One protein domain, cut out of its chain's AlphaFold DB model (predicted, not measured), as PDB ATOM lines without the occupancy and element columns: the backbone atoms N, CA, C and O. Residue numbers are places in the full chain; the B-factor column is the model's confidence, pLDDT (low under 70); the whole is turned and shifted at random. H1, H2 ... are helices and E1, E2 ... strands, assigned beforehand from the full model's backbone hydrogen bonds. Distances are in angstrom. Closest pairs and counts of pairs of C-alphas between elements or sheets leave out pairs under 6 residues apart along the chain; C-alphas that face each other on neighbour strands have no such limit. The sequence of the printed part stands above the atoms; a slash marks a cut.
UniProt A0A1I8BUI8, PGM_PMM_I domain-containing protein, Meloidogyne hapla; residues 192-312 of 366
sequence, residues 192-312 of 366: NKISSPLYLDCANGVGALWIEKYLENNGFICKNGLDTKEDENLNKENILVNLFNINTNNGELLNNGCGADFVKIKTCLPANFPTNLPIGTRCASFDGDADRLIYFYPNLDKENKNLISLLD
ATOM      1  N   ASN A 192     123.675  52.986 107.916       49.62
ATOM      2  CA  ASN A 192     123.374  53.949 108.974       49.62
ATOM      3  C   ASN A 192     123.229  55.409 108.515       49.62
ATOM      4  O   ASN A 192     123.128  56.293 109.368       49.62
ATOM      5  N   LYS A 193     123.190  55.694 107.209       54.09
ATOM      6  CA  LYS A 193     123.092  57.073 106.709       54.09
ATOM      7  C   LYS A 193     121.701  57.357 106.146       54.09
ATOM      8  O   LYS A 193     121.392  56.993 105.018       54.09
ATOM      9  N   ILE A 194     120.872  58.046 106.932       55.97
ATOM     10  CA  ILE A 194     119.616  58.623 106.436       55.97
ATOM     11  C   ILE A 194     119.981  59.635 105.348       55.97
ATOM     12  O   ILE A 194     120.814  60.520 105.574       55.97
ATOM     13  N   SER A 195     119.394  59.506 104.156       64.38
ATOM     14  CA  SER A 195     119.614  60.499 103.104       64.38
ATOM     15  C   SER A 195     119.098  61.859 103.590       64.38
ATOM     16  O   SER A 195     117.980  61.949 104.100       64.38
ATOM     17  N   SER A 196     119.897  62.919 103.453       75.81
ATOM     18  CA  SER A 196     119.429  64.256 103.811       75.81
ATOM     19  C   SER A 196     118.227  64.639 102.934       75.81
ATOM     20  O   SER A 196     118.261  64.404 101.717       75.81
ATOM     21  N   PRO A 197     117.160  65.220 103.509       85.19
ATOM     22  CA  PRO A 197     115.987  65.604 102.736       85.19
ATOM     23  C   PRO A 197     116.359  66.587 101.623       85.19
ATOM     24  O   PRO A 197     117.229  67.445 101.796       85.19
ATOM     25  N   LEU A 198     115.700  66.454 100.475       91.69
ATOM     26  CA  LEU A 198     115.753  67.438  99.398       91.69
ATOM     27  C   LEU A 198     114.611  68.438  99.576       91.69
ATOM     28  O   LEU A 198     113.465  68.039  99.751       91.69
ATOM     29  N   TYR A 199     114.913  69.726  99.487       94.75
ATOM     30  CA  TYR A 199     113.913  70.791  99.428       94.75
ATOM     31  C   TYR A 199     113.817  71.272  97.986       94.75
ATOM     32  O   TYR A 199     114.775  71.839  97.463       94.75
ATOM     33  N   LEU A 200     112.692  71.004  97.331       97.25
ATOM     34  CA  LEU A 200     112.511  71.261  95.910       97.25
ATOM     35  C   LEU A 200     111.482  72.365  95.680       97.25
ATOM     36  O   LEU A 200     110.296  72.205  95.949       97.25
ATOM     37  N   ASP A 201     111.955  73.472  95.132       98.25
ATOM     38  CA  ASP A 201     111.150  74.560  94.600       98.25
ATOM     39  C   ASP A 201     110.676  74.222  93.181       98.25
ATOM     40  O   ASP A 201     111.481  74.093  92.255       98.25
ATOM     41  N   CYS A 202     109.362  74.087  93.004       98.19
ATOM     42  CA  CYS A 202     108.749  73.756  91.720       98.19
ATOM     43  C   CYS A 202     108.281  74.994  90.930       98.19
ATOM     44  O   CYS A 202     107.550  74.843  89.951       98.19
ATOM     45  N   ALA A 203     108.680  76.206  91.346       98.31
ATOM     46  CA  ALA A 203     108.423  77.481  90.664       98.31
ATOM     47  C   ALA A 203     106.942  77.826  90.403       98.31
ATOM     48  O   ALA A 203     106.641  78.701  89.590       98.31
ATOM     49  N   ASN A 204     106.012  77.134  91.064       98.25
ATOM     50  CA  ASN A 204     104.576  77.107  90.758       98.25
ATOM     51  C   ASN A 204     104.285  76.711  89.295       98.25
ATOM     52  O   ASN A 204     103.253  77.074  88.732       98.25
ATOM     53  N   GLY A 205     105.217  75.986  88.672       97.94
ATOM     54  CA  GLY A 205     105.185  75.584  87.273       97.94
ATOM     55  C   GLY A 205     104.729  74.150  87.056       97.94
ATOM     56  O   GLY A 205     104.493  73.383  87.991       97.94
ATOM     57  N   VAL A 206     104.648  73.768  85.783       97.88
ATOM     58  CA  VAL A 206     104.123  72.464  85.350       97.88
ATOM     59  C   VAL A 206     104.910  71.282  85.928       97.88
ATOM     60  O   VAL A 206     104.339  70.218  86.149       97.88
ATOM     61  N   GLY A 207     106.194  71.471  86.256       96.94
ATOM     62  CA  GLY A 207     107.021  70.458  86.919       96.94
ATOM     63  C   GLY A 207     106.430  69.939  88.236       96.94
ATOM     64  O   GLY A 207     106.578  68.753  88.532       96.94
ATOM     65  N   ALA A 208     105.696  70.779  88.978       96.25
ATOM     66  CA  ALA A 208     105.031  70.389  90.224       96.25
ATOM     67  C   ALA A 208     104.018  69.248  90.019       96.25
ATOM     68  O   ALA A 208     103.940  68.343  90.844       96.25
ATOM     69  N   LEU A 209     103.297  69.247  88.890       94.31
ATOM     70  CA  LEU A 209     102.268  68.245  88.571       94.31
ATOM     71  C   LEU A 209     102.852  66.858  88.288       94.31
ATOM     72  O   LEU A 209     102.165  65.845  88.414       94.31
ATOM     73  N   TRP A 210     104.118  66.807  87.873       92.06
ATOM     74  CA  TRP A 210     104.773  65.574  87.447       92.06
ATOM     75  C   TRP A 210     105.708  65.005  88.497       92.06
ATOM     76  O   TRP A 210     105.822  63.781  88.608       92.06
ATOM     77  N   ILE A 211     106.399  65.870  89.242       90.81
ATOM     78  CA  ILE A 211     107.511  65.437  90.080       90.81
ATOM     79  C   ILE A 211     107.053  64.599  91.271       90.81
ATOM     80  O   ILE A 211     107.674  63.575  91.529       90.81
ATOM     81  N   GLU A 212     105.950  64.962  91.934       87.94
ATOM     82  CA  GLU A 212     105.403  64.214  93.077       87.94
ATOM     83  C   GLU A 212     105.086  62.776  92.660       87.94
ATOM     84  O   GLU A 212     105.720  61.824  93.120       87.94
ATOM     85  N   LYS A 213     104.222  62.623  91.646       85.81
ATOM     86  CA  LYS A 213     103.856  61.313  91.101       85.81
ATOM     87  C   LYS A 213     105.069  60.542  90.593       85.81
ATOM     88  O   LYS A 213     105.097  59.323  90.736       85.81
ATOM     89  N   TYR A 214     106.046  61.192  89.958       85.94
ATOM     90  CA  TYR A 214     107.258  60.515  89.494       85.94
ATOM     91  C   TYR A 214     108.092  59.995  90.671       85.94
ATOM     92  O   TYR A 214     108.515  58.840  90.650       85.94
ATOM     93  N   LEU A 215     108.313  60.812  91.696       86.75
ATOM     94  CA  LEU A 215     109.128  60.474  92.857       86.75
ATOM     95  C   LEU A 215     108.485  59.372  93.709       86.75
ATOM     96  O   LEU A 215     109.150  58.373  93.988       86.75
ATOM     97  N   GLU A 216     107.198  59.472  94.036       85.12
ATOM     98  CA  GLU A 216     106.480  58.441  94.809       85.12
ATOM     99  C   GLU A 216     106.539  57.072  94.123       85.12
ATOM    100  O   GLU A 216     106.861  56.046  94.721       85.12
ATOM    101  N   ASN A 217     106.351  57.071  92.803       82.62
ATOM    102  CA  ASN A 217     106.488  55.888  91.964       82.62
ATOM    103  C   ASN A 217     107.900  55.267  91.972       82.62
ATOM    104  O   ASN A 217     108.074  54.116  91.566       82.62
ATOM    105  N   ASN A 218     108.919  56.005  92.400       78.56
ATOM    106  CA  ASN A 218     110.290  55.522  92.528       78.56
ATOM    107  C   ASN A 218     110.706  55.316  93.994       78.56
ATOM    108  O   ASN A 218     111.901  55.275  94.293       78.56
ATOM    109  N   GLY A 219     109.745  55.190  94.917       78.12
ATOM    110  CA  GLY A 219     110.025  54.932  96.330       78.12
ATOM    111  C   GLY A 219     110.699  56.114  97.029       78.12
ATOM    112  O   GLY A 219     111.580  55.918  97.862       78.12
ATOM    113  N   PHE A 220     110.368  57.340  96.624       82.62
ATOM    114  CA  PHE A 220     110.656  58.545  97.400       82.62
ATOM    115  C   PHE A 220     109.418  58.907  98.215       82.62
ATOM    116  O   PHE A 220     108.296  58.598  97.816       82.62
ATOM    117  N   ILE A 221     109.626  59.596  99.332       84.94
ATOM    118  CA  ILE A 221     108.534  60.185 100.106       84.94
ATOM    119  C   ILE A 221     108.463  61.658  99.730       84.94
ATOM    120  O   ILE A 221     109.447  62.381  99.897       84.94
ATOM    121  N   CYS A 222     107.311  62.099  99.235       88.06
ATOM    122  CA  CYS A 222     107.050  63.499  98.939       88.06
ATOM    123  C   CYS A 222     106.193  64.124 100.041       88.06
ATOM    124  O   CYS A 222     105.235  63.519 100.515       88.06
ATOM    125  N   LYS A 223     106.552  65.336 100.464       88.94
ATOM    126  CA  LYS A 223     105.766  66.140 101.404       88.94
ATOM    127  C   LYS A 223     105.549  67.528 100.831       88.94
ATOM    128  O   LYS A 223     106.489  68.137 100.330       88.94
ATOM    129  N   ASN A 224     104.334  68.045 100.946       88.88
ATOM    130  CA  ASN A 224     104.006  69.389 100.485       88.88
ATOM    131  C   ASN A 224     104.334  70.404 101.586       88.88
ATOM    132  O   ASN A 224     103.667  70.476 102.617       88.88
ATOM    133  N   GLY A 225     105.395  71.179 101.370       83.25
ATOM    134  CA  GLY A 225     105.963  72.110 102.337       83.25
ATOM    135  C   GLY A 225     106.683  71.414 103.494       83.25
ATOM    136  O   GLY A 225     107.314  70.370 103.338       83.25
ATOM    137  N   LEU A 226     106.610  72.025 104.675       69.12
ATOM    138  CA  LEU A 226     107.128  71.470 105.924       69.12
ATOM    139  C   LEU A 226     106.023  70.698 106.657       69.12
ATOM    140  O   LEU A 226     105.552  71.151 107.699       69.12
ATOM    141  N   ASP A 227     105.576  69.555 106.135       59.84
ATOM    142  CA  ASP A 227     104.705  68.690 106.940       59.84
ATOM    143  C   ASP A 227     105.557  67.914 107.961       59.84
ATOM    144  O   ASP A 227     106.259  66.944 107.647       59.84
ATOM    145  N   THR A 228     105.553  68.409 109.200       49.09
ATOM    146  CA  THR A 228     106.377  67.941 110.323       49.09
ATOM    147  C   THR A 228     105.808  66.726 111.044       49.09
ATOM    148  O   THR A 228     106.343  66.355 112.087       49.09
ATOM    149  N   LYS A 229     104.759  66.074 110.526       48.94
ATOM    150  CA  LYS A 229     104.376  64.766 111.067       48.94
ATOM    151  C   LYS A 229     105.541  63.801 110.862       48.94
ATOM    152  O   LYS A 229     105.906  63.496 109.721       48.94
ATOM    153  N   GLU A 230     106.171  63.404 111.965       49.69
ATOM    154  CA  GLU A 230     107.104  62.286 111.991       49.69
ATOM    155  C   GLU A 230     106.350  61.088 111.431       49.69
ATOM    156  O   GLU A 230     105.356  60.638 111.995       49.69
ATOM    157  N   ASP A 231     106.759  60.650 110.246       54.16
ATOM    158  CA  ASP A 231     106.199  59.447 109.664       54.16
ATOM    159  C   ASP A 231     106.907  58.295 110.373       54.16
ATOM    160  O   ASP A 231     108.072  58.011 110.092       54.16
ATOM    161  N   GLU A 232     106.235  57.668 111.339       52.94
ATOM    162  CA  GLU A 232     106.771  56.531 112.107       52.94
ATOM    163  C   GLU A 232     107.191  55.355 111.189       52.94
ATOM    164  O   GLU A 232     107.924  54.465 111.614       52.94
ATOM    165  N   ASN A 233     106.797  55.391 109.907       52.72
ATOM    166  CA  ASN A 233     107.159  54.448 108.845       52.72
ATOM    167  C   ASN A 233     108.356  54.882 107.964       52.72
ATOM    168  O   ASN A 233     108.604  54.269 106.919       52.72
ATOM    169  N   LEU A 234     109.104  55.934 108.327       55.06
ATOM    170  CA  LEU A 234     110.338  56.323 107.628       55.06
ATOM    171  C   LEU A 234     111.425  55.246 107.805       55.06
ATOM    172  O   LEU A 234     112.254  55.297 108.713       55.06
ATOM    173  N   ASN A 235     111.455  54.275 106.893       54.66
ATOM    174  CA  ASN A 235     112.584  53.359 106.762       54.66
ATOM    175  C   ASN A 235     113.832  54.121 106.283       54.66
ATOM    176  O   ASN A 235     113.740  55.030 105.456       54.66
ATOM    177  N   LYS A 236     115.017  53.715 106.764       54.88
ATOM    178  CA  LYS A 236     116.320  54.365 106.494       54.88
ATOM    179  C   LYS A 236     116.678  54.506 105.002       54.88
ATOM    180  O   LYS A 236     117.530  55.322 104.666       54.88
ATOM    181  N   GLU A 237     116.042  53.733 104.125       57.31
ATOM    182  CA  GLU A 237     116.276  53.736 102.673       57.31
ATOM    183  C   GLU A 237     115.477  54.810 101.914       57.31
ATOM    184  O   GLU A 237     115.784  55.112 100.758       57.31
ATOM    185  N   ASN A 238     114.459  55.409 102.540       66.50
ATOM    186  CA  ASN A 238     113.565  56.335 101.854       66.50
ATOM    187  C   ASN A 238     114.208  57.722 101.706       66.50
ATOM    188  O   ASN A 238     114.655  58.340 102.674       66.50
ATOM    189  N   ILE A 239     114.216  58.246 100.479       77.62
ATOM    190  CA  ILE A 239     114.655  59.615 100.202       77.62
ATOM    191  C   ILE A 239     113.454  60.549 100.357       77.62
ATOM    192  O   ILE A 239     112.484  60.446  99.604       77.62
ATOM    193  N   LEU A 240     113.534  61.460 101.327       85.50
ATOM    194  CA  LEU A 240     112.515  62.476 101.581       85.50
ATOM    195  C   LEU A 240     112.714  63.694 100.667       85.50
ATOM    196  O   LEU A 240     113.815  64.248 100.587       85.50
ATOM    197  N   VAL A 241     111.635  64.134 100.022       90.94
ATOM    198  CA  VAL A 241     111.584  65.340  99.194       90.94
ATOM    199  C   VAL A 241     110.441  66.239  99.663       90.94
ATOM    200  O   VAL A 241     109.273  65.878  99.567       90.94
ATOM    201  N   ASN A 242     110.778  67.428 100.153       92.88
ATOM    202  CA  ASN A 242     109.814  68.459 100.522       92.88
ATOM    203  C   ASN A 242     109.593  69.382  99.318       92.88
ATOM    204  O   ASN A 242     110.525  70.060  98.879       92.88
ATOM    205  N   LEU A 243     108.381  69.389  98.774       96.06
ATOM    206  CA  LEU A 243     107.979  70.170  97.610       96.06
ATOM    207  C   LEU A 243     107.441  71.535  98.048       96.06
ATOM    208  O   LEU A 243     106.575  71.634  98.913       96.06
ATOM    209  N   PHE A 244     107.931  72.599  97.425       97.06
ATOM    210  CA  PHE A 244     107.519  73.982  97.658       97.06
ATOM    211  C   PHE A 244     107.143  74.637  96.335       97.06
ATOM    212  O   PHE A 244     107.581  74.193  95.273       97.06
ATOM    213  N   ASN A 245     106.366  75.722  96.408       97.56
ATOM    214  CA  ASN A 245     105.910  76.467  95.233       97.56
ATOM    215  C   ASN A 245     105.256  75.527  94.209       97.56
ATOM    216  O   ASN A 245     105.745  75.352  93.098       97.56
ATOM    217  N   ILE A 246     104.173  74.871  94.625       97.12
ATOM    218  CA  ILE A 246     103.442  73.867  93.837       97.12
ATOM    219  C   ILE A 246     102.073  74.368  93.350       97.12
ATOM    220  O   ILE A 246     101.274  73.585  92.843       97.12
ATOM    221  N   ASN A 247     101.757  75.659  93.518       96.31
ATOM    222  CA  ASN A 247     100.446  76.197  93.149       96.31
ATOM    223  C   ASN A 247     100.376  76.518  91.651       96.31
ATOM    224  O   ASN A 247     100.517  77.667  91.239       96.31
ATOM    225  N   THR A 248     100.114  75.496  90.841       96.56
ATOM    226  CA  THR A 248     100.048  75.612  89.376       96.56
ATOM    227  C   THR A 248      98.790  76.289  88.845       96.56
ATOM    228  O   THR A 248      98.720  76.585  87.658       96.56
ATOM    229  N   ASN A 249      97.793  76.535  89.698       95.44
ATOM    230  CA  ASN A 249      96.506  77.104  89.294       95.44
ATOM    231  C   ASN A 249      96.507  78.641  89.299       95.44
ATOM    232  O   ASN A 249      95.532  79.254  88.868       95.44
ATOM    233  N   ASN A 250      97.576  79.276  89.794       94.62
ATOM    234  CA  ASN A 250      97.706  80.728  89.819       94.62
ATOM    235  C   ASN A 250      98.920  81.187  88.999       94.62
ATOM    236  O   ASN A 250     100.057  81.162  89.473       94.62
ATOM    237  N   GLY A 251      98.657  81.684  87.788       93.38
ATOM    238  CA  GLY A 251      99.689  82.190  86.882       93.38
ATOM    239  C   GLY A 251     100.514  83.357  87.440       93.38
ATOM    240  O   GLY A 251     101.659  83.523  87.033       93.38
ATOM    241  N   GLU A 252     100.006  84.135  88.401       95.94
ATOM    242  CA  GLU A 252     100.770  85.228  89.029       95.94
ATOM    243  C   GLU A 252     101.892  84.724  89.951       95.94
ATOM    244  O   GLU A 252     102.834  85.460  90.253       95.94
ATOM    245  N   LEU A 253     101.798  83.470  90.408       97.81
ATOM    246  CA  LEU A 253     102.814  82.835  91.248       97.81
ATOM    247  C   LEU A 253     103.913  82.148  90.427       97.81
ATOM    248  O   LEU A 253     104.984  81.865  90.972       97.81
ATOM    249  N   LEU A 254     103.672  81.889  89.137       98.31
ATOM    250  CA  LEU A 254     104.626  81.232  88.243       98.31
ATOM    251  C   LEU A 254     105.924  82.046  88.146       98.31
ATOM    252  O   LEU A 254     105.911  83.193  87.691       98.31
ATOM    253  N   ASN A 255     107.041  81.442  88.566       98.25
ATOM    254  CA  ASN A 255     108.376  82.058  88.645       98.25
ATOM    255  C   ASN A 255     108.449  83.345  89.502       98.25
ATOM    256  O   ASN A 255     109.417  84.105  89.422       98.25
ATOM    257  N   ASN A 256     107.435  83.634  90.322       97.81
ATOM    258  CA  ASN A 256     107.378  84.866  91.098       97.81
ATOM    259  C   ASN A 256     108.074  84.686  92.450       97.81
ATOM    260  O   ASN A 256     107.584  83.979  93.331       97.81
ATOM    261  N   GLY A 257     109.252  85.294  92.603       97.50
ATOM    262  CA  GLY A 257     110.066  85.137  93.810       97.50
ATOM    263  C   GLY A 257     110.611  83.718  94.016       97.50
ATOM    264  O   GLY A 257     111.065  83.398  95.109       97.50
ATOM    265  N   CYS A 258     110.533  82.853  93.006       98.19
ATOM    266  CA  CYS A 258     110.935  81.452  93.054       98.19
ATOM    267  C   CYS A 258     111.397  80.971  91.670       98.19
ATOM    268  O   CYS A 258     111.298  81.698  90.680       98.19
ATOM    269  N   GLY A 259     111.919  79.752  91.610       98.25
ATOM    270  CA  GLY A 259     112.401  79.093  90.407       98.25
ATOM    271  C   GLY A 259     113.900  79.260  90.152       98.25
ATOM    272  O   GLY A 259     114.579  80.097  90.754       98.25
ATOM    273  N   ALA A 260     114.428  78.443  89.239       98.12
ATOM    274  CA  ALA A 260     115.860  78.339  88.962       98.12
ATOM    275  C   ALA A 260     116.493  79.693  88.594       98.12
ATOM    276  O   ALA A 260     117.522  80.066  89.158       98.12
ATOM    277  N   ASP A 261     115.861  80.469  87.707       97.06
ATOM    278  CA  ASP A 261     116.348  81.797  87.310       97.06
ATOM    279  C   ASP A 261     116.360  82.794  88.472       97.06
ATOM    280  O   ASP A 261     117.348  83.507  88.661       97.06
ATOM    281  N   PHE A 262     115.303  82.816  89.292       97.69
ATOM    282  CA  PHE A 262     115.254  83.668  90.481       97.69
ATOM    283  C   PHE A 262     116.412  83.342  91.422       97.69
ATOM    284  O   PHE A 262     117.167  84.237  91.805       97.69
ATOM    285  N   VAL A 263     116.597  82.061  91.740       96.88
ATOM    286  CA  VAL A 263     117.657  81.584  92.633       96.88
ATOM    287  C   VAL A 263     119.044  81.906  92.068       96.88
ATOM    288  O   VAL A 263     119.893  82.430  92.793       96.88
ATOM    289  N   LYS A 264     119.268  81.685  90.765       95.81
ATOM    290  CA  LYS A 264     120.538  81.996  90.087       95.81
ATOM    291  C   LYS A 264     120.882  83.481  90.128       95.81
ATOM    292  O   LYS A 264     122.040  83.823  90.358       95.81
ATOM    293  N   ILE A 265     119.904  84.349  89.870       95.00
ATOM    294  CA  ILE A 265     120.118  85.796  89.733       95.00
ATOM    295  C   ILE A 265     120.158  86.479  91.101       95.00
ATOM    296  O   ILE A 265     120.997  87.347  91.335       95.00
ATOM    297  N   LYS A 266     119.232  86.129  91.999       95.56
ATOM    298  CA  LYS A 266     119.085  86.785  93.305       95.56
ATOM    299  C   LYS A 266     119.960  86.171  94.382       95.56
ATOM    300  O   LYS A 266     120.254  86.851  95.363       95.56
ATOM    301  N   THR A 267     120.420  84.932  94.204       93.94
ATOM    302  CA  THR A 267     121.283  84.234  95.169       93.94
ATOM    303  C   THR A 267     120.687  84.222  96.582       93.94
ATOM    304  O   THR A 267     121.387  84.415  97.580       93.94
ATOM    305  N   CYS A 268     119.375  84.002  96.671       92.88
ATOM    306  CA  CYS A 268     118.651  83.909  97.933       92.88
ATOM    307  C   CYS A 268     117.631  82.769  97.919       92.88
ATOM    308  O   CYS A 268     117.316  82.222  96.861       92.88
ATOM    309  N   LEU A 269     117.126  82.414  99.105       93.88
ATOM    310  CA  LEU A 269     116.063  81.422  99.245       93.88
ATOM    311  C   LEU A 269     114.825  81.842  98.426       93.88
ATOM    312  O   LEU A 269     114.456  83.023  98.460       93.88
ATOM    313  N   PRO A 270     114.193  80.909  97.695       96.12
ATOM    314  CA  PRO A 270     112.952  81.186  96.985       96.12
ATOM    315  C   PRO A 270     111.792  81.398  97.965       96.12
ATOM    316  O   PRO A 270     111.859  81.038  99.142       96.12
ATOM    317  N   ALA A 271     110.706  81.991  97.476       94.69
ATOM    318  CA  ALA A 271     109.490  82.210  98.244       94.69
ATOM    319  C   ALA A 271     108.986  80.902  98.875       94.69
ATOM    320  O   ALA A 271     109.196  79.812  98.342       94.69
ATOM    321  N   ASN A 272     108.320  81.028 100.026       93.62
ATOM    322  CA  ASN A 272     107.762  79.927 100.818       93.62
ATOM    323  C   ASN A 272     108.782  78.938 101.410       93.62
ATOM    324  O   ASN A 272     108.380  78.048 102.159       93.62
ATOM    325  N   PHE A 273     110.085  79.099 101.150       92.25
ATOM    326  CA  PHE A 273     111.096  78.327 101.866       92.25
ATOM    327  C   PHE A 273     111.227  78.819 103.314       92.25
ATOM    328  O   PHE A 273     111.194  80.027 103.573       92.25
ATOM    329  N   PRO A 274     111.430  77.902 104.273       87.50
ATOM    330  CA  PRO A 274     111.735  78.272 105.648       87.50
ATOM    331  C   PRO A 274     113.088  78.986 105.749       87.50
ATOM    332  O   PRO A 274     114.092  78.558 105.185       87.50
ATOM    333  N   THR A 275     113.132  80.070 106.522       81.62
ATOM    334  CA  THR A 275     114.341  80.898 106.707       81.62
ATOM    335  C   THR A 275     115.307  80.333 107.753       81.62
ATOM    336  O   THR A 275     116.407  80.847 107.935       81.62
ATOM    337  N   ASN A 276     114.910  79.279 108.463       79.81
ATOM    338  CA  ASN A 276     115.681  78.609 109.509       79.81
ATOM    339  C   ASN A 276     116.124  77.194 109.104       79.81
ATOM    340  O   ASN A 276     116.275  76.331 109.969       79.81
ATOM    341  N   LEU A 277     116.315  76.947 107.804       82.00
ATOM    342  CA  LEU A 277     116.822  75.663 107.325       82.00
ATOM    343  C   LEU A 277     118.162  75.314 107.983       82.00
ATOM    344  O   LEU A 277     119.033  76.184 108.084       82.00
ATOM    345  N   PRO A 278     118.360  74.044 108.383       78.50
ATOM    346  CA  PRO A 278     119.659  73.581 108.826       78.50
ATOM    347  C   PRO A 278     120.735  73.886 107.787       78.50
ATOM    348  O   PRO A 278     120.520  73.834 106.572       78.50
ATOM    349  N   ILE A 279     121.923  74.177 108.287       76.94
ATOM    350  CA  ILE A 279     123.111  74.386 107.472       76.94
ATOM    351  C   ILE A 279     123.352  73.174 106.571       76.94
ATOM    352  O   ILE A 279     123.243  72.030 107.008       76.94
ATOM    353  N   GLY A 280     123.703  73.436 105.311       76.69
ATOM    354  CA  GLY A 280     123.979  72.374 104.345       76.69
ATOM    355  C   GLY A 280     122.734  71.598 103.911       76.69
ATOM    356  O   GLY A 280     122.875  70.564 103.256       76.69
ATOM    357  N   THR A 281     121.526  72.082 104.238       87.62
ATOM    358  CA  THR A 281     120.290  71.529 103.671       87.62
ATOM    359  C   THR A 281     120.375  71.569 102.153       87.62
ATOM    360  O   THR A 281     120.661  72.610 101.560       87.62
ATOM    361  N   ARG A 282     120.126  70.416 101.530       92.19
ATOM    362  CA  ARG A 282     120.161  70.258 100.084       92.19
ATOM    363  C   ARG A 282     118.873  70.811  99.488       92.19
ATOM    364  O   ARG A 282     117.800  70.246  99.701       92.19
ATOM    365  N   CYS A 283     119.001  71.873  98.707       95.38
ATOM    366  CA  CYS A 283     117.889  72.503  98.017       95.38
ATOM    367  C   CYS A 283     118.086  72.443  96.502       95.38
ATOM    368  O   CYS A 283     119.220  72.417  96.015       95.38
ATOM    369  N   ALA A 284     116.981  72.455  95.765       97.69
ATOM    370  CA  ALA A 284     116.978  72.610  94.322       97.69
ATOM    371  C   ALA A 284     115.771  73.428  93.850       97.69
ATOM    372  O   ALA A 284     114.753  73.480  94.538       97.69
ATOM    373  N   SER A 285     115.883  74.031  92.667       98.50
ATOM    374  CA  SER A 285     114.793  74.733  91.986       98.50
ATOM    375  C   SER A 285     114.684  74.294  90.532       98.50
ATOM    376  O   SER A 285     115.696  74.241  89.825       98.50
ATOM    377  N   PHE A 286     113.452  74.047  90.090       98.56
ATOM    378  CA  PHE A 286     113.084  74.030  88.674       98.56
ATOM    379  C   PHE A 286     112.758  75.436  88.173       98.56
ATOM    380  O   PHE A 286     112.544  76.346  88.968       98.56
ATOM    381  N   ASP A 287     112.716  75.636  86.861       98.12
ATOM    382  CA  ASP A 287     111.991  76.755  86.254       98.12
ATOM    383  C   ASP A 287     110.567  76.342  85.830       98.12
ATOM    384  O   ASP A 287     110.153  75.195  86.010       98.12
ATOM    385  N   GLY A 288     109.794  77.295  85.301       97.88
ATOM    386  CA  GLY A 288     108.357  77.132  85.057       97.88
ATOM    387  C   GLY A 288     107.947  75.949  84.165       97.88
ATOM    388  O   GLY A 288     106.894  75.358  84.409       97.88
ATOM    389  N   ASP A 289     108.761  75.577  83.169       98.00
ATOM    390  CA  ASP A 289     108.531  74.430  82.271       98.00
ATOM    391  C   ASP A 289     109.430  73.214  82.567       98.00
ATOM    392  O   ASP A 289     109.387  72.225  81.826       98.00
ATOM    393  N   ALA A 290     110.177  73.271  83.677       97.12
ATOM    394  CA  ALA A 290     111.085  72.245  84.181       97.12
ATOM    395  C   ALA A 290     112.156  71.795  83.167       97.12
ATOM    396  O   ALA A 290     112.493  70.608  83.104       97.12
ATOM    397  N   ASP A 291     112.694  72.733  82.378       96.31
ATOM    398  CA  ASP A 291     113.855  72.499  81.507       96.31
ATOM    399  C   ASP A 291     115.191  72.943  82.140       96.31
ATOM    400  O   ASP A 291     116.264  72.614  81.624       96.31
ATOM    401  N   ARG A 292     115.142  73.584  83.321       96.75
ATOM    402  CA  ARG A 292     116.310  73.980  84.130       96.75
ATOM    403  C   ARG A 292     116.269  73.379  85.527       96.75
ATOM    404  O   ARG A 292     115.222  73.273  86.155       96.75
ATOM    405  N   LEU A 293     117.454  73.067  86.045       97.56
ATOM    406  CA  LEU A 293     117.665  72.607  87.412       97.56
ATOM    407  C   LEU A 293     118.876  73.317  88.007       97.56
ATOM    408  O   LEU A 293     119.957  73.313  87.418       97.56
ATOM    409  N   ILE A 294     118.703  73.898  89.191       97.31
ATOM    410  CA  ILE A 294     119.790  74.472  89.989       97.31
ATOM    411  C   ILE A 294     119.721  73.903  91.394       97.31
ATOM    412  O   ILE A 294     118.638  73.814  91.965       97.31
ATOM    413  N   TYR A 295     120.878  73.556  91.954       97.69
ATOM    414  CA  TYR A 295     121.016  73.209  93.362       97.69
ATOM    415  C   TYR A 295     121.554  74.397  94.158       97.69
ATOM    416  O   TYR A 295     122.192  75.307  93.625       97.69
ATOM    417  N   PHE A 296     121.303  74.390  95.459       95.56
ATOM    418  CA  PHE A 296     121.857  75.357  96.396       95.56
ATOM    419  C   PHE A 296     121.749  74.840  97.829       95.56
ATOM    420  O   PHE A 296     121.087  73.838  98.101       95.56
ATOM    421  N   TYR A 297     122.400  75.535  98.755       93.00
ATOM    422  CA  TYR A 297     122.227  75.322 100.191       93.00
ATOM    423  C   TYR A 297     122.324  76.655 100.952       93.00
ATOM    424  O   TYR A 297     122.992  77.578 100.472       93.00
ATOM    425  N   PRO A 298     121.678  76.796 102.124       88.44
ATOM    426  CA  PRO A 298     121.799  77.994 102.962       88.44
ATOM    427  C   PRO A 298     123.256  78.258 103.373       88.44
ATOM    428  O   PRO A 298     123.971  77.327 103.752       88.44
ATOM    429  N   ASN A 299     123.712  79.513 103.288       79.06
ATOM    430  CA  ASN A 299     125.099  79.878 103.595       79.06
ATOM    431  C   ASN A 299     125.330  80.047 105.113       79.06
ATOM    432  O   ASN A 299     124.460  80.513 105.842       79.06
ATOM    433  N   LEU A 300     126.529  79.664 105.552       61.59
ATOM    434  CA  LEU A 300     127.021  79.608 106.928       61.59
ATOM    435  C   LEU A 300     127.433  80.964 107.526       61.59
ATOM    436  O   LEU A 300     127.278  81.168 108.725       61.59
ATOM    437  N   ASP A 301     127.949  81.882 106.705       60.16
ATOM    438  CA  ASP A 301     128.801  82.990 107.186       60.16
ATOM    439  C   ASP A 301     128.122  84.368 107.232       60.16
ATOM    440  O   ASP A 301     128.788  85.401 107.307       60.16
ATOM    441  N   LYS A 302     126.792  84.437 107.128       56.53
ATOM    442  CA  LYS A 302     126.089  85.716 106.945       56.53
ATOM    443  C   LYS A 302     125.012  85.931 108.002       56.53
ATOM    444  O   LYS A 302     124.167  85.070 108.219       56.53
ATOM    445  N   GLU A 303     124.981  87.140 108.574       64.06
ATOM    446  CA  GLU A 303     123.888  87.621 109.442       64.06
ATOM    447  C   GLU A 303     122.511  87.483 108.762       64.06
ATOM    448  O   GLU A 303     121.485  87.316 109.423       64.06
ATOM    449  N   ASN A 304     122.486  87.504 107.424       71.56
ATOM    450  CA  ASN A 304     121.289  87.312 106.622       71.56
ATOM    451  C   ASN A 304     121.065  85.831 106.260       71.56
ATOM    452  O   ASN A 304     121.655  85.311 105.310       71.56
ATOM    453  N   LYS A 305     120.118  85.202 106.966       71.81
ATOM    454  CA  LYS A 305     119.686  83.804 106.776       71.81
ATOM    455  C   LYS A 305     119.067  83.496 105.402       71.81
ATOM    456  O   LYS A 305     118.881  82.328 105.079       71.81
ATOM    457  N   ASN A 306     118.764  84.507 104.582       81.31
ATOM    458  CA  ASN A 306     118.214  84.298 103.240       81.31
ATOM    459  C   ASN A 306     119.282  84.043 102.169       81.31
ATOM    460  O   ASN A 306     118.923  83.715 101.040       81.31
ATOM    461  N   LEU A 307     120.571  84.226 102.472       86.81
ATOM    462  CA  LEU A 307     121.642  84.060 101.491       86.81
ATOM    463  C   LEU A 307     122.015  82.585 101.318       86.81
ATOM    464  O   LEU A 307     122.105  81.823 102.281       86.81
ATOM    465  N   ILE A 308     122.268  82.196 100.071       91.44
ATOM    466  CA  ILE A 308     122.576  80.811  99.697       91.44
ATOM    467  C   ILE A 308     123.963  80.705  99.067       91.44
ATOM    468  O   ILE A 308     124.549  81.692  98.617       91.44
ATOM    469  N   SER A 309     124.460  79.479  98.997       92.56
ATOM    470  CA  SER A 309     125.567  79.081  98.135       92.56
ATOM    471  C   SER A 309     124.998  78.324  96.939       92.56
ATOM    472  O   SER A 309     124.277  77.340  97.113       92.56
ATOM    473  N   LEU A 310     125.284  78.810  95.732       94.19
ATOM    474  CA  LEU A 310     124.780  78.230  94.488       94.19
ATOM    475  C   LEU A 310     125.593  77.009  94.054       94.19
ATOM    476  O   LEU A 310     126.819  77.019  94.112       94.19
ATOM    477  N   LEU A 311     124.885  76.015  93.525       95.19
ATOM    478  CA  LEU A 311     125.404  74.855  92.809       95.19
ATOM    479  C   LEU A 311     124.696  74.805  91.443       95.19
ATOM    480  O   LEU A 311     123.689  74.123  91.250       95.19
ATOM    481  N   ASP A 312     125.181  75.625  90.518       94.38
ATOM    482  CA  ASP A 312     124.592  75.821  89.191       94.38
ATOM    483  C   ASP A 312     125.011  74.745  88.168       94.38
ATOM    484  O   ASP A 312     125.575  73.705  88.515       94.38
TER     485      ASP A 312
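Overview. This is residues 192 to 312 of the 366 residues of the protein "PGM_PMM_I domain-containing protein" of Meloidogyne hapla (UniProt A0A1I8BUI8). Little regular structure: H1 and H2 pack on opposite faces of one strongly twisted mixed sheet, E2 E3 E1 E4 E5 E6. The 121 printed residues, class mixed, include two named helices and six strands: E1 H1 E2 E3 H2 E4 E5 E6. It is compact, radius of gyration of the C-alphas 14.0 A, spanning 38 by 36 by 24 A.

Arrangement. Start at E1, residues 198 to 201; N 200 is 2.8 A from O 242 of parallel E3, 239 to 244. H1, 207 to 216, and H2, 260 to 266, are on the sheet. E4, 282 to 286, E5, 293 to 298, and E6, 308 to 311, form a meander of antiparallel hairpins, N 285 and O 294 2.9 A apart. Every O i to N i+4 pair is within hydrogen-bond range in H2, 4 of 6 in H1.

Along the chain. Find C-alpha 198 at (115.753, 67.438, 99.398) and C-alpha 311 at (125.404, 74.855, 92.809); E2, 220 to 224, follows H1.

Size, cuts and confidence. The printed part has no cut; long links join E2, E3, H2 and E4; 226 to 238, for instance, have pLDDT under 70.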